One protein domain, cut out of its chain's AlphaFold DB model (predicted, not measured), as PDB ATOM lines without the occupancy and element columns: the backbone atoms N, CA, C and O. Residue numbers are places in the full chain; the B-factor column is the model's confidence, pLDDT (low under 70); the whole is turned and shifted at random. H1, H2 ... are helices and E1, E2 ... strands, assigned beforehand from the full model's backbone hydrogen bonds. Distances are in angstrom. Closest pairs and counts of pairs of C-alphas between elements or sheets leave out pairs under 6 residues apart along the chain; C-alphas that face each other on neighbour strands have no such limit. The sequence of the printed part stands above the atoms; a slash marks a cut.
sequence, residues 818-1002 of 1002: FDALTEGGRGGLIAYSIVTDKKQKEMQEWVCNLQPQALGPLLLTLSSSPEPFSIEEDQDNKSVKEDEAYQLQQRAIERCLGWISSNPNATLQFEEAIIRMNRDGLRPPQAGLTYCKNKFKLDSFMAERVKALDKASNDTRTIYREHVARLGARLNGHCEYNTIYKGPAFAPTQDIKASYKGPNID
ATOM      1  N   PHE A 818       3.840   4.992 -27.077       86.38
ATOM      2  CA  PHE A 818       3.232   4.564 -25.814       86.38
ATOM      3  C   PHE A 818       3.556   5.520 -24.655       86.38
ATOM      4  O   PHE A 818       2.651   5.940 -23.930       86.38
ATOM      5  N   ASP A 819       4.831   5.886 -24.495       85.75
ATOM      6  CA  ASP A 819       5.300   6.784 -23.436       85.75
ATOM      7  C   ASP A 819       4.626   8.155 -23.575       85.75
ATOM      8  O   ASP A 819       4.064   8.667 -22.608       85.75
ATOM      9  N   ALA A 820       4.563   8.688 -24.803       78.31
ATOM     10  CA  ALA A 820       3.800   9.893 -25.084       78.31
ATOM     11  C   ALA A 820       2.336   9.695 -24.671       78.31
ATOM     12  O   ALA A 820       1.838  10.410 -23.822       78.31
ATOM     13  N   LEU A 821       1.628   8.681 -25.161       79.00
ATOM     14  CA  LEU A 821       0.209   8.491 -24.837       79.00
ATOM     15  C   LEU A 821      -0.096   8.379 -23.330       79.00
ATOM     16  O   LEU A 821      -1.188   8.765 -22.918       79.00
ATOM     17  N   THR A 822       0.853   7.918 -22.514       82.25
ATOM     18  CA  THR A 822       0.666   7.652 -21.074       82.25
ATOM     19  C   THR A 822       1.231   8.729 -20.133       82.25
ATOM     20  O   THR A 822       1.022   8.658 -18.921       82.25
ATOM     21  N   GLU A 823       1.876   9.774 -20.656       77.19
ATOM     22  CA  GLU A 823       2.500  10.871 -19.885       77.19
ATOM     23  C   GLU A 823       1.506  11.850 -19.205       77.19
ATOM     24  O   GLU A 823       1.927  12.735 -18.462       77.19
ATOM     25  N   GLY A 824       0.190  11.696 -19.414       69.81
ATOM     26  CA  GLY A 824      -0.862  12.587 -18.890       69.81
ATOM     27  C   GLY A 824      -1.336  13.651 -19.896       69.81
ATOM     28  O   GLY A 824      -0.751  13.802 -20.967       69.81
ATOM     29  N   GLY A 825      -2.462  14.320 -19.603       72.88
ATOM     30  CA  GLY A 825      -3.075  15.377 -20.440       72.88
ATOM     31  C   GLY A 825      -3.761  14.899 -21.733       72.88
ATOM     32  O   GLY A 825      -4.506  15.633 -22.369       72.88
ATOM     33  N   ARG A 826      -3.567  13.630 -22.113       77.12
ATOM     34  CA  ARG A 826      -4.066  13.027 -23.367       77.12
ATOM     35  C   ARG A 826      -5.392  12.272 -23.222       77.12
ATOM     36  O   ARG A 826      -5.914  11.750 -24.208       77.12
ATOM     37  N   GLY A 827      -5.942  12.207 -22.007       82.81
ATOM     38  CA  GLY A 827      -7.139  11.425 -21.686       82.81
ATOM     39  C   GLY A 827      -8.352  11.787 -22.542       82.81
ATOM     40  O   GLY A 827      -9.002  10.891 -23.078       82.81
ATOM     41  N   GLY A 828      -8.612  13.084 -22.741       83.88
ATOM     42  CA  GLY A 828      -9.714  13.582 -23.575       83.88
ATOM     43  C   GLY A 828      -9.638  13.129 -25.037       83.88
ATOM     44  O   GLY A 828     -10.647  12.730 -25.618       83.88
ATOM     45  N   LEU A 829      -8.435  13.114 -25.615       77.62
ATOM     46  CA  LEU A 829      -8.204  12.737 -27.012       77.62
ATOM     47  C   LEU A 829      -8.320  11.234 -27.249       77.62
ATOM     48  O   LEU A 829      -8.982  10.808 -28.191       77.62
ATOM     49  N   ILE A 830      -7.728  10.421 -26.373       83.62
ATOM     50  CA  ILE A 830      -7.888   8.961 -26.446       83.62
ATOM     51  C   ILE A 830      -9.364   8.595 -26.258       83.62
ATOM     52  O   ILE A 830      -9.898   7.745 -26.972       83.62
ATOM     53  N   ALA A 831     -10.050   9.285 -25.343       88.31
ATOM     54  CA  ALA A 831     -11.473   9.105 -25.132       88.31
ATOM     55  C   ALA A 831     -12.308   9.481 -26.364       88.31
ATOM     56  O   ALA A 831     -13.248   8.761 -26.700       88.31
ATOM     57  N   TYR A 832     -11.954  10.562 -27.068       84.19
ATOM     58  CA  TYR A 832     -12.592  10.926 -28.332       84.19
ATOM     59  C   TYR A 832     -12.506   9.790 -29.353       84.19
ATOM     60  O   TYR A 832     -13.543   9.390 -29.884       84.19
ATOM     61  N   SER A 833     -11.317   9.214 -29.566       79.62
ATOM     62  CA  SER A 833     -11.125   8.088 -30.491       79.62
ATOM     63  C   SER A 833     -11.997   6.890 -30.112       79.62
ATOM     64  O   SER A 833     -12.806   6.436 -30.918       79.62
ATOM     65  N   ILE A 834     -11.941   6.439 -28.853       84.12
ATOM     66  CA  ILE A 834     -12.734   5.295 -28.360       84.12
ATOM     67  C   ILE A 834     -14.244   5.532 -28.528       84.12
ATOM     68  O   ILE A 834     -15.012   4.604 -28.809       84.12
ATOM     69  N   VAL A 835     -14.695   6.775 -28.336       86.44
ATOM     70  CA  VAL A 835     -16.122   7.105 -28.342       86.44
ATOM     71  C   VAL A 835     -16.676   7.333 -29.748       86.44
ATOM     72  O   VAL A 835     -17.846   7.009 -29.977       86.44
ATOM     73  N   THR A 836     -15.876   7.876 -30.670       78.31
ATOM     74  CA  THR A 836     -16.364   8.437 -31.944       78.31
ATOM     75  C   THR A 836     -15.852   7.742 -33.204       78.31
ATOM     76  O   THR A 836     -16.484   7.895 -34.250       78.31
ATOM     77  N   ASP A 837     -14.773   6.954 -33.137       70.81
ATOM     78  CA  ASP A 837     -14.208   6.308 -34.327       70.81
ATOM     79  C   ASP A 837     -15.216   5.335 -34.974       70.81
ATOM     80  O   ASP A 837     -15.969   4.621 -34.304       70.81
ATOM     81  N   LYS A 838     -15.228   5.289 -36.307       69.25
ATOM     82  CA  LYS A 838     -16.084   4.397 -37.102       69.25
ATOM     83  C   LYS A 838     -15.663   2.925 -36.975       69.25
ATOM     84  O   LYS A 838     -16.474   2.037 -37.232       69.25
ATOM     85  N   LYS A 839     -14.431   2.652 -36.535       70.44
ATOM     86  CA  LYS A 839     -13.848   1.321 -36.303       70.44
ATOM     87  C   LYS A 839     -14.049   0.803 -34.872       70.44
ATOM     88  O   LYS A 839     -13.249   0.018 -34.369       70.44
ATOM     89  N   GLN A 840     -15.140   1.186 -34.204       73.75
ATOM     90  CA  GLN A 840     -15.450   0.756 -32.830       73.75
ATOM     91  C   GLN A 840     -15.358  -0.757 -32.601       73.75
ATOM     92  O   GLN A 840     -14.900  -1.178 -31.543       73.75
ATOM     93  N   LYS A 841     -15.734  -1.576 -33.589       77.19
ATOM     94  CA  LYS A 841     -15.630  -3.038 -33.487       77.19
ATOM     95  C   LYS A 841     -14.173  -3.522 -33.405       77.19
ATOM     96  O   LYS A 841     -13.879  -4.411 -32.614       77.19
ATOM     97  N   GLU A 842     -13.260  -2.915 -34.171       74.44
ATOM     98  CA  GLU A 842     -11.825  -3.242 -34.128       74.44
ATOM     99  C   GLU A 842     -11.243  -2.921 -32.746       74.44
ATOM    100  O   GLU A 842     -10.573  -3.764 -32.149       74.44
ATOM    101  N   MET A 843     -11.539  -1.727 -32.220       79.94
ATOM    102  CA  MET A 843     -11.084  -1.300 -30.892       79.94
ATOM    103  C   MET A 843     -11.695  -2.143 -29.774       79.94
ATOM    104  O   MET A 843     -10.981  -2.530 -28.853       79.94
ATOM    105  N   GLN A 844     -12.987  -2.472 -29.856       85.19
ATOM    106  CA  GLN A 844     -13.647  -3.349 -28.892       85.19
ATOM    107  C   GLN A 844     -12.919  -4.690 -28.785       85.19
ATOM    108  O   GLN A 844     -12.598  -5.119 -27.681       85.19
ATOM    109  N   GLU A 845     -12.604  -5.328 -29.913       80.88
ATOM    110  CA  GLU A 845     -11.879  -6.603 -29.932       80.88
ATOM    111  C   GLU A 845     -10.477  -6.467 -29.297       80.88
ATOM    112  O   GLU A 845     -10.045  -7.348 -28.549       80.88
ATOM    113  N   TRP A 846      -9.791  -5.335 -29.503       86.06
ATOM    114  CA  TRP A 846      -8.529  -5.033 -28.816       86.06
ATOM    115  C   TRP A 846      -8.694  -4.788 -27.313       86.06
ATOM    116  O   TRP A 846      -7.854  -5.248 -26.540       86.06
ATOM    117  N   VAL A 847      -9.754  -4.116 -26.866       88.25
ATOM    118  CA  VAL A 847      -9.979  -3.831 -25.441       88.25
ATOM    119  C   VAL A 847     -10.451  -5.074 -24.682       88.25
ATOM    120  O   VAL A 847      -9.973  -5.315 -23.577       88.25
ATOM    121  N   CYS A 848     -11.316  -5.907 -25.273       86.06
ATOM    122  CA  CYS A 848     -11.879  -7.103 -24.633       86.06
ATOM    123  C   CYS A 848     -10.806  -8.049 -24.065       86.06
ATOM    124  O   CYS A 848     -10.931  -8.497 -22.927       86.06
ATOM    125  N   ASN A 849      -9.733  -8.310 -24.823       80.56
ATOM    126  CA  ASN A 849      -8.618  -9.166 -24.389       80.56
ATOM    127  C   ASN A 849      -7.353  -8.362 -24.026       80.56
ATOM    128  O   ASN A 849      -6.250  -8.904 -24.039       80.56
ATOM    129  N   LEU A 850      -7.485  -7.059 -23.734       89.81
ATOM    130  CA  LEU A 850      -6.343  -6.216 -23.378       89.81
ATOM    131  C   LEU A 850      -5.726  -6.673 -22.058       89.81
ATOM    132  O   LEU A 850      -6.417  -6.800 -21.046       89.81
ATOM    133  N   GLN A 851      -4.415  -6.900 -22.058       92.00
ATOM    134  CA  GLN A 851      -3.708  -7.314 -20.856       92.00
ATOM    135  C   GLN A 851      -3.815  -6.226 -19.773       92.00
ATOM    136  O   GLN A 851      -3.740  -5.041 -20.105       92.00
ATOM    137  N   PRO A 852      -3.914  -6.577 -18.479       94.94
ATOM    138  CA  PRO A 852      -3.904  -5.621 -17.371       94.94
ATOM    139  C   PRO A 852      -2.748  -4.616 -17.402       94.94
ATOM    140  O   PRO A 852      -2.930  -3.461 -17.026       94.94
ATOM    141  N   GLN A 853      -1.580  -5.040 -17.889       93.06
ATOM    142  CA  GLN A 853      -0.384  -4.218 -18.081       93.06
ATOM    143  C   GLN A 853      -0.594  -3.089 -19.105       93.06
ATOM    144  O   GLN A 853       0.049  -2.056 -19.003       93.06
ATOM    145  N   ALA A 854      -1.511  -3.252 -20.061       93.25
ATOM    146  CA  ALA A 854      -1.881  -2.220 -21.029       93.25
ATOM    147  C   ALA A 854      -3.198  -1.511 -20.648       93.25
ATOM    148  O   ALA A 854      -3.331  -0.300 -20.819       93.25
ATOM    149  N   LEU A 855      -4.162  -2.240 -20.074       95.31
ATOM    150  CA  LEU A 855      -5.444  -1.687 -19.634       95.31
ATOM    151  C   LEU A 855      -5.288  -0.734 -18.438       95.31
ATOM    152  O   LEU A 855      -5.970   0.285 -18.385       95.31
ATOM    153  N   GLY A 856      -4.380  -1.022 -17.502       95.81
ATOM    154  CA  GLY A 856      -4.075  -0.147 -16.367       95.81
ATOM    155  C   GLY A 856      -3.604   1.249 -16.798       95.81
ATOM    156  O   GLY A 856      -4.250   2.232 -16.428       95.81
ATOM    157  N   PRO A 857      -2.543   1.371 -17.620       94.88
ATOM    158  CA  PRO A 857      -2.117   2.648 -18.199       94.88
ATOM    159  C   PRO A 857      -3.213   3.350 -19.007       94.88
ATOM    160  O   PRO A 857      -3.353   4.572 -18.917       94.88
ATOM    161  N   LEU A 858      -4.041   2.601 -19.748       93.81
ATOM    162  CA  LEU A 858      -5.182   3.170 -20.474       93.81
ATOM    163  C   LEU A 858      -6.195   3.808 -19.513       93.81
ATOM    164  O   LEU A 858      -6.566   4.965 -19.698       93.81
ATOM    165  N   LEU A 859      -6.599   3.100 -18.454       95.88
ATOM    166  CA  LEU A 859      -7.520   3.621 -17.438       95.88
ATOM    167  C   LEU A 859      -6.919   4.796 -16.659       95.88
ATOM    168  O   LEU A 859      -7.627   5.759 -16.366       95.88
ATOM    169  N   LEU A 860      -5.617   4.760 -16.358       94.69
ATOM    170  CA  LEU A 860      -4.916   5.888 -15.745       94.69
ATOM    171  C   LEU A 860      -5.002   7.129 -16.635       94.69
ATOM    172  O   LEU A 860      -5.301   8.218 -16.151       94.69
ATOM    173  N   THR A 861      -4.740   6.952 -17.927       91.69
ATOM    174  CA  THR A 861      -4.731   8.043 -18.899       91.69
ATOM    175  C   THR A 861      -6.136   8.603 -19.093       91.69
ATOM    176  O   THR A 861      -6.332   9.816 -19.033       91.69
ATOM    177  N   LEU A 862      -7.141   7.737 -19.237       93.38
ATOM    178  CA  LEU A 862      -8.541   8.146 -19.353       93.38
ATOM    179  C   LEU A 862      -9.066   8.831 -18.082       93.38
ATOM    180  O   LEU A 862      -9.922   9.699 -18.198       93.38
ATOM    181  N   SER A 863      -8.541   8.498 -16.899       94.19
ATOM    182  CA  SER A 863      -8.892   9.135 -15.614       94.19
ATOM    183  C   SER A 863      -7.943  10.267 -15.192       94.19
ATOM    184  O   SER A 863      -7.955  10.699 -14.035       94.19
ATOM    185  N   SER A 864      -7.089  10.740 -16.104       91.38
ATOM    186  CA  SER A 864      -6.286  11.947 -15.887       91.38
ATOM    187  C   SER A 864      -7.163  13.202 -15.919       91.38
ATOM    188  O   SER A 864      -8.270  13.176 -16.461       91.38
ATOM    189  N   SER A 865      -6.675  14.291 -15.315       89.75
ATOM    190  CA  SER A 865      -7.372  15.580 -15.314       89.75
ATOM    191  C   SER A 865      -7.811  15.958 -16.734       89.75
ATOM    192  O   SER A 865      -6.987  15.878 -17.647       89.75
ATOM    193  N   PRO A 866      -9.087  16.327 -16.938       89.19
ATOM    194  CA  PRO A 866      -9.567  16.716 -18.253       89.19
ATOM    195  C   PRO A 866      -8.848  17.976 -18.719       89.19
ATOM    196  O   PRO A 866      -8.719  18.939 -17.967       89.19
ATOM    197  N   GLU A 867      -8.404  17.973 -19.968       85.06
ATOM    198  CA  GLU A 867      -7.819  19.139 -20.620       85.06
ATOM    199  C   GLU A 867      -8.588  19.409 -21.920       85.06
ATOM    200  O   GLU A 867      -8.973  18.456 -22.612       85.06
ATOM    201  N   PRO A 868      -8.856  20.680 -22.267       81.81
ATOM    202  CA  PRO A 868      -9.416  21.016 -23.568       81.81
ATOM    203  C   PRO A 868      -8.426  20.647 -24.680       81.81
ATOM    204  O   PRO A 868      -7.212  20.777 -24.518       81.81
ATOM    205  N   PHE A 869      -8.942  20.227 -25.831       80.00
ATOM    206  CA  PHE A 869      -8.120  19.835 -26.976       80.00
ATOM    207  C   PHE A 869      -8.778  20.225 -28.299       80.00
ATOM    208  O   PHE A 869      -9.974  20.506 -28.362       80.00
ATOM    209  N   SER A 870      -8.000  20.246 -29.376       69.88
ATOM    210  CA  SER A 870      -8.491  20.459 -30.737       69.88
ATOM    211  C   SER A 870      -8.348  19.187 -31.563       69.88
ATOM    212  O   SER A 870      -7.369  18.457 -31.429       69.88
ATOM    213  N   ILE A 871      -9.330  18.936 -32.422       67.44
ATOM    214  CA  ILE A 871      -9.309  17.870 -33.419       67.44
ATOM    215  C   ILE A 871      -9.174  18.542 -34.780       67.44
ATOM    216  O   ILE A 871      -9.996  19.388 -35.135       67.44
ATOM    217  N   GLU A 872      -8.139  18.160 -35.517       58.81
ATOM    218  CA  GLU A 872      -7.950  18.565 -36.906       58.81
ATOM    219  C   GLU A 872      -8.698  17.566 -37.802       58.81
ATOM    220  O   GLU A 872      -8.316  16.396 -37.886       58.81
ATOM    221  N   GLU A 873      -9.794  17.999 -38.431       56.34
ATOM    222  CA  GLU A 873     -10.471  17.260 -39.506       56.34
ATOM    223  C   GLU A 873     -10.182  17.951 -40.852       56.34
ATOM    224  O   GLU A 873      -9.931  19.153 -40.879       56.34
ATOM    225  N   ASP A 874     -10.223  17.208 -41.971       46.78
ATOM    226  CA  ASP A 874      -9.741  17.624 -43.310       46.78
ATOM    227  C   ASP A 874     -10.259  18.994 -43.822       46.78
ATOM    228  O   ASP A 874      -9.729  19.514 -44.807       46.78
ATOM    229  N   GLN A 875     -11.297  19.579 -43.204       43.06
ATOM    230  CA  GLN A 875     -11.883  20.871 -43.589       43.06
ATOM    231  C   GLN A 875     -12.298  21.794 -42.419       43.06
ATOM    232  O   GLN A 875     -12.751  22.901 -42.701       43.06
ATOM    233  N   ASP A 876     -12.152  21.402 -41.142       47.97
ATOM    234  CA  ASP A 876     -12.528  22.262 -40.004       47.97
ATOM    235  C   ASP A 876     -11.840  21.847 -38.685       47.97
ATOM    236  O   ASP A 876     -11.686  20.659 -38.394       47.97
ATOM    237  N   ASN A 877     -11.457  22.826 -37.857       59.91
ATOM    238  CA  ASN A 877     -10.851  22.572 -36.544       59.91
ATOM    239  C   ASN A 877     -11.926  22.546 -35.457       59.91
ATOM    240  O   ASN A 877     -12.463  23.581 -35.055       59.91
ATOM    241  N   LYS A 878     -12.206  21.360 -34.916       73.25
ATOM    242  CA  LYS A 878     -13.176  21.197 -33.833       73.25
ATOM    243  C   LYS A 878     -12.487  21.328 -32.479       73.25
ATOM    244  O   LYS A 878     -11.719  20.460 -32.073       73.25
ATOM    245  N   SER A 879     -12.783  22.405 -31.756       78.88
ATOM    246  CA  SER A 879     -12.343  22.575 -30.367       78.88
ATOM    247  C   SER A 879     -13.285  21.836 -29.416       78.88
ATOM    248  O   SER A 879     -14.496  22.048 -29.447       78.88
ATOM    249  N   VAL A 880     -12.717  20.976 -28.574       82.12
ATOM    250  CA  VAL A 880     -13.404  20.255 -27.503       82.12
ATOM    251  C   VAL A 880     -13.071  20.931 -26.179       82.12
ATOM    252  O   VAL A 880     -11.904  21.070 -25.805       82.12
ATOM    253  N   LYS A 881     -14.112  21.373 -25.471       89.62
ATOM    254  CA  LYS A 881     -13.979  22.044 -24.171       89.62
ATOM    255  C   LYS A 881     -13.667  21.045 -23.058       89.62
ATOM    256  O   LYS A 881     -13.881  19.849 -23.209       89.62
ATOM    257  N   GLU A 882     -13.202  21.544 -21.918       88.88
ATOM    258  CA  GLU A 882     -12.837  20.715 -20.761       88.88
ATOM    259  C   GLU A 882     -14.000  19.836 -20.260       88.88
ATOM    260  O   GLU A 882     -13.817  18.650 -20.001       88.88
ATOM    261  N   ASP A 883     -15.223  20.373 -20.198       89.88
ATOM    262  CA  ASP A 883     -16.419  19.626 -19.791       89.88
ATOM    263  C   ASP A 883     -16.827  18.557 -20.821       89.88
ATOM    264  O   ASP A 883     -17.320  17.486 -20.466       89.88
ATOM    265  N   GLU A 884     -16.594  18.811 -22.107       88.75
ATOM    266  CA  GLU A 884     -16.776  17.831 -23.180       88.75
ATOM    267  C   GLU A 884     -15.710  16.737 -23.152       88.75
ATOM    268  O   GLU A 884     -16.048  15.560 -23.276       88.75
ATOM    269  N   ALA A 885     -14.447  17.107 -22.934       88.56
ATOM    270  CA  ALA A 885     -13.339  16.177 -22.761       88.56
ATOM    271  C   ALA A 885     -13.595  15.249 -21.569       88.56
ATOM    272  O   ALA A 885     -13.494  14.028 -21.702       88.56
ATOM    273  N   TYR A 886     -14.044  15.809 -20.443       93.81
ATOM    274  CA  TYR A 886     -14.390  15.032 -19.261       93.81
ATOM    275  C   TYR A 886     -15.562  14.080 -19.548       93.81
ATOM    276  O   TYR A 886     -15.499  12.885 -19.245       93.81
ATOM    277  N   GLN A 887     -16.617  14.552 -20.219       93.56
ATOM    278  CA  GLN A 887     -17.724  13.679 -20.606       93.56
ATOM    279  C   GLN A 887     -17.268  12.531 -21.527       93.56
ATOM    280  O   GLN A 887     -17.703  11.389 -21.349       93.56
ATOM    281  N   LEU A 888     -16.393  12.808 -22.498       91.38
ATOM    282  CA  LEU A 888     -15.808  11.787 -23.369       91.38
ATOM    283  C   LEU A 888     -15.006  10.771 -22.557       91.38
ATOM    284  O   LEU A 888     -15.208   9.573 -22.744       91.38
ATOM    285  N   GLN A 889     -14.158  11.220 -21.629       94.31
ATOM    286  CA  GLN A 889     -13.374  10.351 -20.748       94.31
ATOM    287  C   GLN A 889     -14.266   9.432 -19.910       94.31
ATOM    288  O   GLN A 889     -14.025   8.226 -19.871       94.31
ATOM    289  N   GLN A 890     -15.340   9.963 -19.312       96.56
ATOM    290  CA  GLN A 890     -16.303   9.151 -18.561       96.56
ATOM    291  C   GLN A 890     -16.962   8.084 -19.453       96.56
ATOM    292  O   GLN A 890     -17.062   6.920 -19.062       96.56
ATOM    293  N   ARG A 891     -17.362   8.450 -20.680       94.81
ATOM    294  CA  ARG A 891     -17.941   7.510 -21.659       94.81
ATOM    295  C   ARG A 891     -16.937   6.460 -22.130       94.81
ATOM    296  O   ARG A 891     -17.306   5.302 -22.275       94.81
ATOM    297  N   ALA A 892     -15.683   6.840 -22.360       93.94
ATOM    298  CA  ALA A 892     -14.636   5.918 -22.780       93.94
ATOM    299  C   ALA A 892     -14.313   4.894 -21.683       93.94
ATOM    300  O   ALA A 892     -14.240   3.704 -21.979       93.94
ATOM    301  N   ILE A 893     -14.199   5.329 -20.420       97.00
ATOM    302  CA  ILE A 893     -13.992   4.429 -19.274       97.00
ATOM    303  C   ILE A 893     -15.151   3.439 -19.163       97.00
ATOM    304  O   ILE A 893     -14.920   2.233 -19.127       97.00
ATOM    305  N   GLU A 894     -16.394   3.931 -19.135       95.94
ATOM    306  CA  GLU A 894     -17.581   3.071 -19.062       95.94
ATOM    307  C   GLU A 894     -17.590   2.043 -20.196       95.94
ATOM    308  O   GLU A 894     -17.736   0.848 -19.933       95.94
ATOM    309  N   ARG A 895     -17.330   2.488 -21.428       93.69
ATOM    310  CA  ARG A 895     -17.303   1.645 -22.621       93.69
ATOM    311  C   ARG A 895     -16.216   0.578 -22.571       93.69
ATOM    312  O   ARG A 895     -16.511  -0.584 -22.837       93.69
ATOM    313  N   CYS A 896     -14.988   0.931 -22.185       94.56
ATOM    314  CA  CYS A 896     -13.912  -0.041 -21.996       94.56
ATOM    315  C   CYS A 896     -14.305  -1.111 -20.966       94.56
ATOM    316  O   CYS A 896     -14.110  -2.301 -21.210       94.56
ATOM    317  N   LEU A 897     -14.911  -0.705 -19.845       95.88
ATOM    318  CA  LEU A 897     -15.378  -1.632 -18.811       95.88
ATOM    319  C   LEU A 897     -16.566  -2.493 -19.273       95.88
ATOM    320  O   LEU A 897     -16.664  -3.669 -18.909       95.88
ATOM    321  N   GLY A 898     -17.447  -1.943 -20.108       94.25
ATOM    322  CA  GLY A 898     -18.528  -2.687 -20.752       94.25
ATOM    323  C   GLY A 898     -18.007  -3.737 -21.730       94.25
ATOM    324  O   GLY A 898     -18.469  -4.876 -21.716       94.25
ATOM    325  N   TRP A 899     -16.988  -3.399 -22.520       92.31
ATOM    326  CA  TRP A 899     -16.355  -4.330 -23.454       92.31
ATOM    327  C   TRP A 899     -15.679  -5.501 -22.740       92.31
ATOM    328  O   TRP A 899     -15.954  -6.656 -23.082       92.31
ATOM    329  N   ILE A 900     -14.867  -5.247 -21.708       92.56
ATOM    330  CA  ILE A 900     -14.219  -6.339 -20.959       92.56
ATOM    331  C   ILE A 900     -15.221  -7.175 -20.163       92.56
ATOM    332  O   ILE A 900     -14.967  -8.348 -19.933       92.56
ATOM    333  N   SER A 901     -16.383  -6.625 -19.788       88.94
ATOM    334  CA  SER A 901     -17.410  -7.359 -19.032       88.94
ATOM    335  C   SER A 901     -17.948  -8.604 -19.747       88.94
ATOM    336  O   SER A 901     -18.569  -9.447 -19.106       88.94
ATOM    337  N   SER A 902     -17.734  -8.717 -21.058       79.25
ATOM    338  CA  SER A 902     -18.091  -9.899 -21.848       79.25
ATOM    339  C   SER A 902     -17.101 -11.070 -21.704       79.25
ATOM    340  O   SER A 902     -17.395 -12.175 -22.155       79.25
ATOM    341  N   ASN A 903     -15.943 -10.850 -21.072       79.38
ATOM    342  CA  ASN A 903     -14.873 -11.835 -20.936       79.38
ATOM    343  C   ASN A 903     -15.117 -12.774 -19.730       79.38
ATOM    344  O   ASN A 903     -15.423 -12.290 -18.636       79.38
ATOM    345  N   PRO A 904     -14.920 -14.101 -19.856       79.56
ATOM    346  CA  PRO A 904     -14.970 -15.021 -18.715       79.56
ATOM    347  C   PRO A 904     -14.074 -14.614 -17.532       79.56
ATOM    348  O   PRO A 904     -14.450 -14.816 -16.380       79.56
ATOM    349  N   ASN A 905     -12.920 -13.993 -17.805       83.75
ATOM    350  CA  ASN A 905     -11.953 -13.556 -16.791       83.75
ATOM    351  C   ASN A 905     -12.044 -12.051 -16.473       83.75
ATOM    352  O   ASN A 905     -11.091 -11.480 -15.936       83.75
ATOM    353  N   ALA A 906     -13.170 -11.399 -16.788       90.62
ATOM    354  CA  ALA A 906     -13.336  -9.947 -16.676       90.62
ATOM    355  C   ALA A 906     -13.054  -9.403 -15.267       90.62
ATOM    356  O   ALA A 906     -12.423  -8.357 -15.131       90.62
ATOM    357  N   THR A 907     -13.473 -10.121 -14.217       94.00
ATOM    358  CA  THR A 907     -13.213  -9.730 -12.820       94.00
ATOM    359  C   THR A 907     -11.716  -9.636 -12.538       94.00
ATOM    360  O   THR A 907     -11.229  -8.608 -12.077       94.00
ATOM    361  N   LEU A 908     -10.957 -10.683 -12.881       93.00
ATOM    362  CA  LEU A 908      -9.512 -10.702 -12.667       93.00
ATOM    363  C   LEU A 908      -8.794  -9.666 -13.542       93.00
ATOM    364  O   LEU A 908      -7.891  -8.985 -13.065       93.00
ATOM    365  N   GLN A 909      -9.209  -9.531 -14.805       94.31
ATOM    366  CA  GLN A 909      -8.663  -8.549 -15.745       94.31
ATOM    367  C   GLN A 909      -8.818  -7.124 -15.209       94.31
ATOM    368  O   GLN A 909      -7.856  -6.362 -15.202       94.31
ATOM    369  N   PHE A 910     -10.019  -6.787 -14.734       96.94
ATOM    370  CA  PHE A 910     -10.315  -5.494 -14.134       96.94
ATOM    371  C   PHE A 910      -9.485  -5.266 -12.871       96.94
ATOM    372  O   PHE A 910      -8.812  -4.248 -12.757       96.94
ATOM    373  N   GLU A 911      -9.488  -6.213 -11.936       96.25
ATOM    374  CA  GLU A 911      -8.792  -6.061 -10.660       96.25
ATOM    375  C   GLU A 911      -7.280  -5.885 -10.827       96.25
ATOM    376  O   GLU A 911      -6.700  -4.961 -10.252       96.25
ATOM    377  N   GLU A 912      -6.645  -6.706 -11.667       96.06
ATOM    378  CA  GLU A 912      -5.226  -6.543 -11.991       96.06
ATOM    379  C   GLU A 912      -4.961  -5.252 -12.776       96.06
ATOM    380  O   GLU A 912      -3.932  -4.619 -12.551       96.06
ATOM    381  N   ALA A 913      -5.875  -4.801 -13.645       97.12
ATOM    382  CA  ALA A 913      -5.714  -3.527 -14.348       97.12
ATOM    383  C   ALA A 913      -5.766  -2.336 -13.382       97.12
ATOM    384  O   ALA A 913      -4.959  -1.418 -13.504       97.12
ATOM    385  N   ILE A 914      -6.650  -2.367 -12.379       98.06
ATOM    386  CA  ILE A 914      -6.703  -1.344 -11.326       98.06
ATOM    387  C   ILE A 914      -5.432  -1.375 -10.468       98.06
ATOM    388  O   ILE A 914      -4.883  -0.317 -10.162       98.06
ATOM    389  N   ILE A 915      -4.902  -2.554 -10.121       97.44
ATOM    390  CA  ILE A 915      -3.598  -2.678  -9.437       97.44
ATOM    391  C   ILE A 915      -2.478  -2.044 -10.280       97.44
ATOM    392  O   ILE A 915      -1.613  -1.344  -9.753       97.44
ATOM    393  N   ARG A 916      -2.524  -2.249 -11.597       96.38
ATOM    394  CA  ARG A 916      -1.529  -1.794 -12.581       96.38
ATOM    395  C   ARG A 916      -1.840  -0.430 -13.185       96.38
ATOM    396  O   ARG A 916      -1.236  -0.053 -14.183       96.38
ATOM    397  N   MET A 917      -2.760   0.323 -12.586       95.94
ATOM    398  CA  MET A 917      -3.160   1.658 -13.035       95.94
ATOM    399  C   MET A 917      -2.087   2.705 -12.682       95.94
ATOM    400  O   MET A 917      -2.301   3.623 -11.891       95.94
ATOM    401  N   ASN A 918      -0.897   2.525 -13.249       92.19
ATOM    402  CA  ASN A 918       0.269   3.401 -13.200       92.19
ATOM    403  C   ASN A 918       0.829   3.567 -14.627       92.19
ATOM    404  O   ASN A 918       0.372   2.892 -15.546       92.19
ATOM    405  N   ARG A 919       1.783   4.487 -14.816       87.31
ATOM    406  CA  ARG A 919       2.298   4.858 -16.146       87.31
ATOM    407  C   ARG A 919       2.840   3.659 -16.929       87.31
ATOM    408  O   ARG A 919       2.551   3.520 -18.110       87.31
ATOM    409  N   ASP A 920       3.575   2.786 -16.248       85.88
ATOM    410  CA  ASP A 920       4.349   1.719 -16.882       85.88
ATOM    411  C   ASP A 920       3.607   0.361 -16.871       85.88
ATOM    412  O   ASP A 920       4.154  -0.650 -17.297       85.88
ATOM    413  N   GLY A 921       2.376   0.296 -16.339       90.31
ATOM    414  CA  GLY A 921       1.588  -0.947 -16.258       90.31
ATOM    415  C   GLY A 921       2.148  -1.999 -15.292       90.31
ATOM    416  O   GLY A 921       1.725  -3.165 -15.277       90.31
ATOM    417  N   LEU A 922       3.114  -1.602 -14.465       91.12
ATOM    418  CA  LEU A 922       3.839  -2.497 -13.574       91.12
ATOM    419  C   LEU A 922       2.987  -2.891 -12.374       91.12
ATOM    420  O   LEU A 922       2.090  -2.163 -11.951       91.12
ATOM    421  N   ARG A 923       3.272  -4.057 -11.794       92.12
ATOM    422  CA  ARG A 923       2.624  -4.469 -10.549       92.12
ATOM    423  C   ARG A 923       3.393  -3.882  -9.368       92.12
ATOM    424  O   ARG A 923       4.552  -4.252  -9.195       92.12
ATOM    425  N   PRO A 924       2.801  -3.001  -8.553       92.19
ATOM    426  CA  PRO A 924       3.477  -2.485  -7.372       92.19
ATOM    427  C   PRO A 924       3.461  -3.516  -6.227       92.19
ATOM    428  O   PRO A 924       2.573  -4.375  -6.192       92.19
ATOM    429  N   PRO A 925       4.392  -3.416  -5.258       89.31
ATOM    430  CA  PRO A 925       4.227  -4.075  -3.963       89.31
ATOM    431  C   PRO A 925       2.990  -3.509  -3.242       89.31
ATOM    432  O   PRO A 925       2.567  -2.386  -3.524       89.31
ATOM    433  N   GLN A 926       2.419  -4.247  -2.286       91.88
ATOM    434  CA  GLN A 926       1.166  -3.867  -1.617       91.88
ATOM    435  C   GLN A 926       0.014  -3.674  -2.621       91.88
ATOM    436  O   GLN A 926      -0.698  -2.662  -2.617       91.88
ATOM    437  N   ALA A 927      -0.169  -4.648  -3.508       93.44
ATOM    438  CA  ALA A 927      -1.156  -4.663  -4.574       93.44
ATOM    439  C   ALA A 927      -2.578  -4.419  -4.053       93.44
ATOM    440  O   ALA A 927      -3.313  -3.642  -4.654       93.44
ATOM    441  N   GLY A 928      -2.948  -4.980  -2.895       94.94
ATOM    442  CA  GLY A 928      -4.263  -4.740  -2.282       94.94
ATOM    443  C   GLY A 928      -4.493  -3.276  -1.892       94.94
ATOM    444  O   GLY A 928      -5.537  -2.699  -2.192       94.94
ATOM    445  N   LEU A 929      -3.495  -2.630  -1.280       95.00
ATOM    446  CA  LEU A 929      -3.568  -1.202  -0.954       95.00
ATOM    447  C   LEU A 929      -3.623  -0.347  -2.224       95.00
ATOM    448  O   LEU A 929      -4.385   0.620  -2.295       95.00
ATOM    449  N   THR A 930      -2.808  -0.699  -3.219       96.31
ATOM    450  CA  THR A 930      -2.758   0.023  -4.491       96.31
ATOM    451  C   THR A 930      -4.073  -0.105  -5.254       96.31
ATOM    452  O   THR A 930      -4.569   0.902  -5.757       96.31
ATOM    453  N   TYR A 931      -4.702  -1.286  -5.237       97.44
ATOM    454  CA  TYR A 931      -6.047  -1.495  -5.765       97.44
ATOM    455  C   TYR A 931      -7.034  -0.490  -5.167       97.44
ATOM    456  O   TYR A 931      -7.656   0.258  -5.912       97.44
ATOM    457  N   CYS A 932      -7.125  -0.392  -3.836       96.69
ATOM    458  CA  CYS A 932      -8.068   0.526  -3.189       96.69
ATOM    459  C   CYS A 932      -7.791   1.998  -3.529       96.69
ATOM    460  O   CYS A 932      -8.718   2.758  -3.801       96.69
ATOM    461  N   LYS A 933      -6.521   2.417  -3.576       95.94
ATOM    462  CA  LYS A 933      -6.158   3.791  -3.969       95.94
ATOM    463  C   LYS A 933      -6.576   4.108  -5.407       95.94
ATOM    464  O   LYS A 933      -7.218   5.127  -5.653       95.94
ATOM    465  N   ASN A 934      -6.231   3.230  -6.344       96.88
ATOM    466  CA  ASN A 934      -6.523   3.418  -7.763       96.88
ATOM    467  C   ASN A 934      -8.024   3.331  -8.042       96.88
ATOM    468  O   ASN A 934      -8.567   4.146  -8.784       96.88
ATOM    469  N   LYS A 935      -8.711   2.409  -7.370       96.44
ATOM    470  CA  LYS A 935     -10.164   2.278  -7.404       96.44
ATOM    471  C   LYS A 935     -10.861   3.555  -6.943       96.44
ATOM    472  O   LYS A 935     -11.740   4.047  -7.642       96.44
ATOM    473  N   PHE A 936     -10.439   4.114  -5.808       95.19
ATOM    474  CA  PHE A 936     -10.978   5.370  -5.294       95.19
ATOM    475  C   PHE A 936     -10.760   6.534  -6.263       95.19
ATOM    476  O   PHE A 936     -11.681   7.318  -6.498       95.19
ATOM    477  N   LYS A 937      -9.566   6.629  -6.861       94.38
ATOM    478  CA  LYS A 937      -9.258   7.640  -7.880       94.38
ATOM    479  C   LYS A 937     -10.201   7.524  -9.081       94.38
ATOM    480  O   LYS A 937     -10.783   8.527  -9.489       94.38
ATOM    481  N   LEU A 938     -10.377   6.313  -9.611       96.06
ATOM    482  CA  LEU A 938     -11.246   6.061 -10.760       96.06
ATOM    483  C   LEU A 938     -12.718   6.364 -10.439       96.06
ATOM    484  O   LEU A 938     -13.390   7.045 -11.209       96.06
ATOM    485  N   ASP A 939     -13.207   5.932  -9.274       96.12
ATOM    486  CA  ASP A 939     -14.577   6.209  -8.833       96.12
ATOM    487  C   ASP A 939     -14.830   7.700  -8.625       96.12
ATOM    488  O   ASP A 939     -15.884   8.195  -9.017       96.12
ATOM    489  N   SER A 940     -13.872   8.415  -8.034       94.31
ATOM    490  CA  SER A 940     -13.975   9.859  -7.814       94.31
ATOM    491  C   SER A 940     -14.050  10.603  -9.144       94.31
ATOM    492  O   SER A 940     -14.921  11.449  -9.326       94.31
ATOM    493  N   PHE A 941     -13.210  10.215 -10.111       95.75
ATOM    494  CA  PHE A 941     -13.250  10.764 -11.465       95.75
ATOM    495  C   PHE A 941     -14.609  10.524 -12.146       95.75
ATOM    496  O   PHE A 941     -15.157  11.418 -12.792       95.75
ATOM    497  N   MET A 942     -15.185   9.331 -11.978       96.56
ATOM    498  CA  MET A 942     -16.481   8.964 -12.558       96.56
ATOM    499  C   MET A 942     -17.690   9.536 -11.802       96.56
ATOM    500  O   MET A 942     -18.775   9.642 -12.372       96.56
ATOM    501  N   ALA A 943     -17.544   9.898 -10.526       93.81
ATOM    502  CA  ALA A 943     -18.626  10.449  -9.711       93.81
ATOM    503  C   ALA A 943     -18.944  11.916 -10.038       93.81
ATOM    504  O   ALA A 943     -20.062  12.363  -9.760       93.81
ATOM    505  N   GLU A 944     -17.995  12.636 -10.641       92.69
ATOM    506  CA  GLU A 944     -18.140  14.044 -10.996       92.69
ATOM    507  C   GLU A 944     -19.323  14.272 -11.947       92.69
ATOM    508  O   GLU A 944     -19.504  13.566 -12.951       92.69
ATOM    509  N   ARG A 945     -20.159  15.267 -11.631       89.88
ATOM    510  CA  ARG A 945     -21.444  15.502 -12.311       89.88
ATOM    511  C   ARG A 945     -21.286  16.448 -13.495       89.88
ATOM    512  O   ARG A 945     -21.983  17.455 -13.617       89.88
ATOM    513  N   VAL A 946     -20.410  16.067 -14.412       87.56
ATOM    514  CA  VAL A 946     -20.212  16.761 -15.687       87.56
ATOM    515  C   VAL A 946     -21.503  16.709 -16.502       87.56
ATOM    516  O   VAL A 946     -22.144  15.653 -16.569       87.56
ATOM    517  N   LYS A 947     -21.899  17.858 -17.073       83.94
ATOM    518  CA  LYS A 947     -23.129  18.045 -17.865       83.94
ATOM    519  C   LYS A 947     -24.346  17.341 -17.241       83.94
ATOM    520  O   LYS A 947     -25.021  16.551 -17.887       83.94
ATOM    521  N   ALA A 948     -24.634  17.619 -15.965       76.50
ATOM    522  CA  ALA A 948     -25.647  16.910 -15.168       76.50
ATOM    523  C   ALA A 948     -27.073  16.881 -15.761       76.50
ATOM    524  O   ALA A 948     -27.858  16.004 -15.401       76.50
ATOM    525  N   LEU A 949     -27.409  17.819 -16.653       80.81
ATOM    526  CA  LEU A 949     -28.697  17.871 -17.355       80.81
ATOM    527  C   LEU A 949     -28.757  16.947 -18.587       80.81
ATOM    528  O   LEU A 949     -29.846  16.674 -19.087       80.81
ATOM    529  N   ASP A 950     -27.619  16.439 -19.069       83.31
ATOM    530  CA  ASP A 950     -27.565  15.436 -20.132       83.31
ATOM    531  C   ASP A 950     -27.863  14.045 -19.552       83.31
ATOM    532  O   ASP A 950     -27.074  13.473 -18.789       83.31
ATOM    533  N   LYS A 951     -29.013  13.485 -19.945       86.25
ATOM    534  CA  LYS A 951     -29.454  12.146 -19.543       86.25
ATOM    535  C   LYS A 951     -28.397  11.083 -19.854       86.25
ATOM    536  O   LYS A 951     -28.089  10.282 -18.977       86.25
ATOM    537  N   ALA A 952     -27.771  11.133 -21.033       83.94
ATOM    538  CA  ALA A 952     -26.762  10.153 -21.424       83.94
ATOM    539  C   ALA A 952     -25.542  10.186 -20.489       83.94
ATOM    540  O   ALA A 952     -24.960   9.148 -20.194       83.94
ATOM    541  N   SER A 953     -25.179  11.363 -19.965       85.06
ATOM    542  CA  SER A 953     -24.083  11.495 -18.999       85.06
ATOM    543  C   SER A 953     -24.399  10.850 -17.648       85.06
ATOM    544  O   SER A 953     -23.516  10.271 -17.015       85.06
ATOM    545  N   ASN A 954     -25.648  10.955 -17.184       87.69
ATOM    546  CA  ASN A 954     -26.096  10.294 -15.955       87.69
ATOM    547  C   ASN A 954     -26.190   8.774 -16.131       87.69
ATOM    548  O   ASN A 954     -25.792   8.032 -15.228       87.69
ATOM    549  N   ASP A 955     -26.657   8.320 -17.295       91.19
ATOM    550  CA  ASP A 955     -26.754   6.901 -17.636       91.19
ATOM    551  C   ASP A 955     -25.356   6.257 -17.657       91.19
ATOM    552  O   ASP A 955     -25.144   5.251 -16.983       91.19
ATOM    553  N   THR A 956     -24.359   6.895 -18.292       93.06
ATOM    554  CA  THR A 956     -22.951   6.446 -18.275       93.06
ATOM    555  C   THR A 956     -22.424   6.226 -16.853       93.06
ATOM    556  O   THR A 956     -21.812   5.199 -16.565       93.06
ATOM    557  N   ARG A 957     -22.679   7.161 -15.928       93.62
ATOM    558  CA  ARG A 957     -22.223   7.033 -14.530       93.62
ATOM    559  C   ARG A 957     -22.939   5.909 -13.782       93.62
ATOM    560  O   ARG A 957     -22.330   5.262 -12.932       93.62
ATOM    561  N   THR A 958     -24.216   5.684 -14.079       94.38
ATOM    562  CA  THR A 958     -24.998   4.585 -13.495       94.38
ATOM    563  C   THR A 958     -24.468   3.235 -13.974       94.38
ATOM    564  O   THR A 958     -24.105   2.404 -13.144       94.38
ATOM    565  N   ILE A 959     -24.297   3.070 -15.288       95.38
ATOM    566  CA  ILE A 959     -23.776   1.842 -15.907       95.38
ATOM    567  C   ILE A 959     -22.347   1.548 -15.431       95.38
ATOM    568  O   ILE A 959     -22.028   0.414 -15.075       95.38
ATOM    569  N   TYR A 960     -21.492   2.571 -15.320       96.50
ATOM    570  CA  TYR A 960     -20.153   2.422 -14.738       96.50
ATOM    571  C   TYR A 960     -20.196   1.790 -13.336       96.50
ATOM    572  O   TYR A 960     -19.436   0.862 -13.056       96.50
ATOM    573  N   ARG A 961     -21.092   2.259 -12.452       95.88
ATOM    574  CA  ARG A 961     -21.215   1.711 -11.088       95.88
ATOM    575  C   ARG A 961     -21.637   0.246 -11.107       95.88
ATOM    576  O   ARG A 961     -21.096  -0.538 -10.332       95.88
ATOM    577  N   GLU A 962     -22.553  -0.124 -11.998       95.06
ATOM    578  CA  GLU A 962     -22.983  -1.513 -12.185       95.06
ATOM    579  C   GLU A 962     -21.830  -2.399 -12.672       95.06
ATOM    580  O   GLU A 962     -21.559  -3.450 -12.082       95.06
ATOM    581  N   HIS A 963     -21.092  -1.949 -13.695       94.94
ATOM    582  CA  HIS A 963     -19.916  -2.652 -14.206       94.94
ATOM    583  C   HIS A 963     -18.888  -2.871 -13.104       94.94
ATOM    584  O   HIS A 963     -18.453  -3.994 -12.881       94.94
ATOM    585  N   VAL A 964     -18.529  -1.823 -12.370       95.44
ATOM    586  CA  VAL A 964     -17.452  -1.882 -11.386       95.44
ATOM    587  C   VAL A 964     -17.833  -2.648 -10.114       95.44
ATOM    588  O   VAL A 964     -16.971  -3.302  -9.518       95.44
ATOM    589  N   ALA A 965     -19.108  -2.630  -9.715       93.62
ATOM    590  CA  ALA A 965     -19.605  -3.481  -8.635       93.62
ATOM    591  C   ALA A 965     -19.439  -4.970  -8.976       93.62
ATOM    592  O   ALA A 965     -18.983  -5.743  -8.134       93.62
ATOM    593  N   ARG A 966     -19.743  -5.353 -10.224       93.50
ATOM    594  CA  ARG A 966     -19.588  -6.726 -10.725       93.50
ATOM    595  C   ARG A 966     -18.124  -7.104 -10.966       93.50
ATOM    596  O   ARG A 966     -17.680  -8.166 -10.538       93.50
ATOM    597  N   LEU A 967     -17.373  -6.252 -11.656       95.69
ATOM    598  CA  LEU A 967     -15.995  -6.524 -12.067       95.69
ATOM    599  C   LEU A 967     -15.024  -6.541 -10.883       95.69
ATOM    600  O   LEU A 967     -14.096  -7.333 -10.888       95.69
ATOM    601  N   GLY A 968     -15.230  -5.714  -9.858       93.81
ATOM    602  CA  GLY A 968     -14.372  -5.688  -8.668       93.81
ATOM    603  C   GLY A 968     -14.877  -6.551  -7.511       93.81
ATOM    604  O   GLY A 968     -14.482  -6.314  -6.370       93.81
ATOM    605  N   ALA A 969     -15.811  -7.479  -7.747       92.38
ATOM    606  CA  ALA A 969     -16.548  -8.166  -6.683       92.38
ATOM    607  C   ALA A 969     -15.656  -8.904  -5.665       92.38
ATOM    608  O   ALA A 969     -16.057  -9.043  -4.510       92.38
ATOM    609  N   ARG A 970     -14.453  -9.351  -6.056       94.06
ATOM    610  CA  ARG A 970     -13.539 -10.077  -5.165       94.06
ATOM    611  C   ARG A 970     -12.741  -9.131  -4.265       94.06
ATOM    612  O   ARG A 970     -12.484  -9.485  -3.119       94.06
ATOM    613  N   LEU A 971     -12.359  -7.944  -4.744       95.25
ATOM    614  CA  LEU A 971     -11.517  -7.010  -3.979       95.25
ATOM    615  C   LEU A 971     -12.257  -5.805  -3.376       95.25
ATOM    616  O   LEU A 971     -11.802  -5.267  -2.367       95.25
ATOM    617  N   ASN A 972     -13.394  -5.380  -3.936       93.69
ATOM    618  CA  ASN A 972     -14.105  -4.163  -3.514       93.69
ATOM    619  C   ASN A 972     -14.468  -4.161  -2.021       93.69
ATOM    620  O   ASN A 972     -14.289  -3.146  -1.351       93.69
ATOM    621  N   GLY A 973     -14.938  -5.295  -1.489       92.94
ATOM    622  CA  GLY A 973     -15.350  -5.422  -0.084       92.94
ATOM    623  C   GLY A 973     -14.205  -5.330   0.930       92.94
ATOM    624  O   GLY A 973     -14.455  -5.244   2.129       92.94
ATOM    625  N   HIS A 974     -12.953  -5.340   0.469       95.81
ATOM    626  CA  HIS A 974     -11.767  -5.256   1.318       95.81
ATOM    627  C   HIS A 974     -11.180  -3.843   1.417       95.81
ATOM    628  O   HIS A 974     -10.210  -3.647   2.153       95.81
ATOM    629  N   CYS A 975     -11.740  -2.876   0.686       95.19
ATOM    630  CA  CYS A 975     -11.288  -1.492   0.701       95.19
ATOM    631  C   CYS A 975     -12.018  -0.667   1.759       95.19
ATOM    632  O   CYS A 975     -13.243  -0.587   1.771       95.19
ATOM    633  N   GLU A 976     -11.246   0.018   2.598       93.75
ATOM    634  CA  GLU A 976     -11.752   0.997   3.557       93.75
ATOM    635  C   GLU A 976     -11.177   2.377   3.250       93.75
ATOM    636  O   GLU A 976      -9.977   2.520   3.005       93.75
ATOM    637  N   TYR A 977     -12.034   3.396   3.303       92.56
ATOM    638  CA  TYR A 977     -11.672   4.783   3.038       92.56
ATOM    639  C   TYR A 977     -12.005   5.632   4.257       92.56
ATOM    640  O   TYR A 977     -13.173   5.820   4.591       92.56
ATOM    641  N   ASN A 978     -10.973   6.153   4.913       88.75
ATOM    642  CA  ASN A 978     -11.126   7.031   6.066       88.75
ATOM    643  C   ASN A 978     -10.732   8.453   5.681       88.75
ATOM    644  O   ASN A 978      -9.647   8.684   5.146       88.75
ATOM    645  N   THR A 979     -11.607   9.411   5.984       86.00
ATOM    646  CA  THR A 979     -11.283  10.830   5.834       86.00
ATOM    647  C   THR A 979     -10.321  11.245   6.940       86.00
ATOM    648  O   THR A 979     -10.592  11.025   8.120       86.00
ATOM    649  N   ILE A 980      -9.204  11.854   6.564       85.81
ATOM    650  CA  ILE A 980      -8.216  12.414   7.477       85.81
ATOM    651  C   ILE A 980      -8.086  13.900   7.184       85.81
ATOM    652  O   ILE A 980      -7.954  14.317   6.039       85.81
ATOM    653  N   TYR A 981      -8.091  14.700   8.238       83.19
ATOM    654  CA  TYR A 981      -7.893  16.137   8.154       83.19
ATOM    655  C   TYR A 981      -6.416  16.452   8.405       83.19
ATOM    656  O   TYR A 981      -5.865  16.078   9.442       83.19
ATOM    657  N   LYS A 982      -5.758  17.103   7.443       77.31
ATOM    658  CA  LYS A 982      -4.365  17.562   7.533       77.31
ATOM    659  C   LYS A 982      -4.324  19.086   7.531       77.31
ATOM    660  O   LYS A 982      -4.945  19.706   6.678       77.31
ATOM    661  N   GLY A 983      -3.543  19.686   8.424       73.06
ATOM    662  CA  GLY A 983      -3.370  21.141   8.503       73.06
ATOM    663  C   GLY A 983      -4.026  21.771   9.738       73.06
ATOM    664  O   GLY A 983      -4.490  21.052  10.624       73.06
ATOM    665  N   PRO A 984      -4.015  23.111   9.841       69.94
ATOM    666  CA  PRO A 984      -4.526  23.820  11.009       69.94
ATOM    667  C   PRO A 984      -6.042  23.632  11.178       69.94
ATOM    668  O   PRO A 984      -6.777  23.599  10.196       69.94
ATOM    669  N   ALA A 985      -6.526  23.584  12.425       71.81
ATOM    670  CA  ALA A 985      -7.936  23.326  12.762       71.81
ATOM    671  C   ALA A 985      -8.946  24.308  12.127       71.81
ATOM    672  O   ALA A 985     -10.122  23.982  12.005       71.81
ATOM    673  N   PHE A 986      -8.491  25.493  11.710       73.62
ATOM    674  CA  PHE A 986      -9.310  26.520  11.062       73.62
ATOM    675  C   PHE A 986      -9.320  26.438   9.523       73.62
ATOM    676  O   PHE A 986     -10.089  27.154   8.890       73.62
ATOM    677  N   ALA A 987      -8.480  25.590   8.919       71.31
ATOM    678  CA  ALA A 987      -8.448  25.328   7.478       71.31
ATOM    679  C   ALA A 987      -7.848  23.935   7.177       71.31
ATOM    680  O   ALA A 987      -6.796  23.840   6.536       71.31
ATOM    681  N   PRO A 988      -8.452  22.836   7.673       75.12
ATOM    682  CA  PRO A 988      -7.922  21.510   7.413       75.12
ATOM    683  C   PRO A 988      -8.158  21.112   5.952       75.12
ATOM    684  O   PRO A 988      -9.284  21.112   5.460       75.12
ATOM    685  N   THR A 989      -7.096  20.704   5.271       76.50
ATOM    686  CA  THR A 989      -7.181  19.967   4.005       76.50
ATOM    687  C   THR A 989      -7.710  18.562   4.267       76.50
ATOM    688  O   THR A 989      -7.159  17.819   5.083       76.50
ATOM    689  N   GLN A 990      -8.784  18.198   3.574       79.69
ATOM    690  CA  GLN A 990      -9.343  16.854   3.609       79.69
ATOM    691  C   GLN A 990      -8.506  15.928   2.717       79.69
ATOM    692  O   GLN A 990      -8.288  16.220   1.546       79.69
ATOM    693  N   ASP A 991      -8.043  14.813   3.270       78.75
ATOM    694  CA  ASP A 991      -7.332  13.753   2.556       78.75
ATOM    695  C   ASP A 991      -8.041  12.416   2.816       78.75
ATOM    696  O   ASP A 991      -8.672  12.227   3.859       78.75
ATOM    697  N   ILE A 992      -7.969  11.474   1.880       85.06
ATOM    698  CA  ILE A 992      -8.622  10.168   2.015       85.06
ATOM    699  C   ILE A 992      -7.552   9.094   2.118       85.06
ATOM    700  O   ILE A 992      -6.806   8.813   1.180       85.06
ATOM    701  N   LYS A 993      -7.489   8.451   3.285       88.50
ATOM    702  CA  LYS A 993      -6.606   7.312   3.513       88.50
ATOM    703  C   LYS A 993      -7.336   6.030   3.146       88.50
ATOM    704  O   LYS A 993      -8.247   5.604   3.854       88.50
ATOM    705  N   ALA A 994      -6.887   5.408   2.061       91.75
ATOM    706  CA  ALA A 994      -7.275   4.052   1.700       91.75
ATOM    707  C   ALA A 994      -6.494   3.020   2.533       91.75
ATOM    708  O   ALA A 994      -5.291   3.177   2.764       91.75
ATOM    709  N   SER A 995      -7.165   1.947   2.939       92.62
ATOM    710  CA  SER A 995      -6.564   0.739   3.511       92.62
ATOM    711  C   SER A 995      -7.200  -0.513   2.918       92.62
ATOM    712  O   SER A 995      -8.358  -0.487   2.509       92.62
ATOM    713  N   TYR A 996      -6.441  -1.607   2.896       94.81
ATOM    714  CA  TYR A 996      -6.886  -2.906   2.404       94.81
ATOM    715  C   TYR A 996      -6.850  -3.931   3.540       94.81
ATOM    716  O   TYR A 996      -5.816  -4.087   4.190       94.81
ATOM    717  N   LYS A 997      -7.975  -4.612   3.784       93.38
ATOM    718  CA  LYS A 997      -8.139  -5.632   4.839       93.38
ATOM    719  C   LYS A 997      -8.422  -7.037   4.293       93.38
ATOM    720  O   LYS A 997      -8.973  -7.882   4.993       93.38
ATOM    721  N   GLY A 998      -8.104  -7.269   3.024       88.62
ATOM    722  CA  GLY A 998      -8.330  -8.548   2.359       88.62
ATOM    723  C   GLY A 998      -7.156  -9.521   2.486       88.62
ATOM    724  O   GLY A 998      -6.172  -9.226   3.169       88.62
ATOM    725  N   PRO A 999      -7.236 -10.682   1.813       88.62
ATOM    726  CA  PRO A 999      -6.148 -11.656   1.776       88.62
ATOM    727  C   PRO A 999      -4.877 -11.045   1.181       88.62
ATOM    728  O   PRO A 999      -4.961 -10.156   0.330       88.62
ATOM    729  N   ASN A1000      -3.707 -11.545   1.596       86.00
ATOM    730  CA  ASN A1000      -2.452 -11.149   0.967       86.00
ATOM    731  C   ASN A1000      -2.474 -11.580  -0.506       86.00
ATOM    732  O   ASN A1000      -2.594 -12.767  -0.808       86.00
ATOM    733  N   ILE A1001      -2.401 -10.598  -1.395       86.75
ATOM    734  CA  ILE A1001      -2.375 -10.789  -2.844       86.75
ATOM    735  C   ILE A1001      -1.063 -10.289  -3.443       86.75
ATOM    736  O   ILE A1001      -0.998 -10.139  -4.656       86.75
ATOM    737  N   ASP A1002      -0.060  -9.968  -2.625       77.94
ATOM    738  CA  ASP A1002       1.237  -9.493  -3.109       77.94
ATOM    739  C   ASP A1002       1.996 -10.545  -3.912       77.94
ATOM    740  O   ASP A1002       2.023 -11.729  -3.504       77.94
TER     741      ASP A1002
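This is residues 818 to 1002 of the 1002 residues of an uncharacterized protein of Pseudomonas sp. MYb3 (UniProt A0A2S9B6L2). Helices cross one another in a compact core, with H5 in its middle touching five others, and a two-stranded hairpin stands at each of two opposite ends. The hairpin E1 E2 reaches away from H2 and the start of H5, its tip, residues 872 to 877, sticking out; the longer hairpin E3 E4 packs on residues 927 to 936 of H7. The printed part has 185 residues, in the order H1 H2 H3 H4 E1 E2 H5 H6 H7 H8 E3 E4, and both two-stranded sheets are antiparallel. The class is mixed, helices and strands; the whole is compact, with a radius of gyration of the C-alphas of 17.1 A and spans of 54 by 48 by 34 A.

H1, residues 818 to 822, begins at C-alpha 818 (3.232, 4.564, -25.814). H2 is residues 827 to 836, H3 840 to 848 and H4 852 to 862. E1, residues 869 to 873, and E2, 876 to 880, come next. H5, residues 882 to 900, is 27.1 A long from C-alpha 882 (-12.837, 20.715, -20.761). H6 is residues 906 to 915, H7 927 to 943, 23.7 A, and H8 951 to 967, 24.2 A. E3, residues 975 to 982, is 21.4 A long; E4, residues 989 to 996, is 22.9 A long and ends at C-alpha 996 (-6.886, -2.906, 2.404).

The hub H5 touches H2 at a steep tilt of 62 degrees, the closest C-alphas being Gly 828 and Ala 885, 4.5 A. H5 touches H8 at 38 degrees, steep, at Glu 894 and Tyr 960, 5.1 A. With residues 896 to 900 alone it touches H3, at Ile 900 and Cys 848, 4.4 A. H4 touches H6 at Pro 852 and Ala 913, 4.1 A, and H1 at Thr 861 and Thr 822, 5.8 A. H6 and H7 are about perpendicular at 82 degrees and touch at Ile 915 and Tyr 931, 4.6 A. H7 and H8, a helical hairpin, only just touch, with 3 pairs of C-alphas within 8 A, the closest being Met 942 and Arg 957, 6.4 A. The closest C-alphas of H7 and E4 are Leu 929 and Tyr 996, 5.0 A. In the hairpin E1 and E2, N 871 and O 878 are 2.9 A apart; in E3 and E4, N 980 and O 991 are 2.8 A apart, both within hydrogen-bond range. Every O i to N i+4 pair is within range in H1, H2, H3, H5, H6, H7 and H8, and 6 of 7 in H4.

The C-alphas farthest apart are Gln 875 and Ala 985, 56.5 A. The printed part has no cut, and the link from H6 to H7 is long, with 11 residues. Mean pLDDT of the printed part is 87.0; residues 824, 838, 870 to 877 and 984 are under 70.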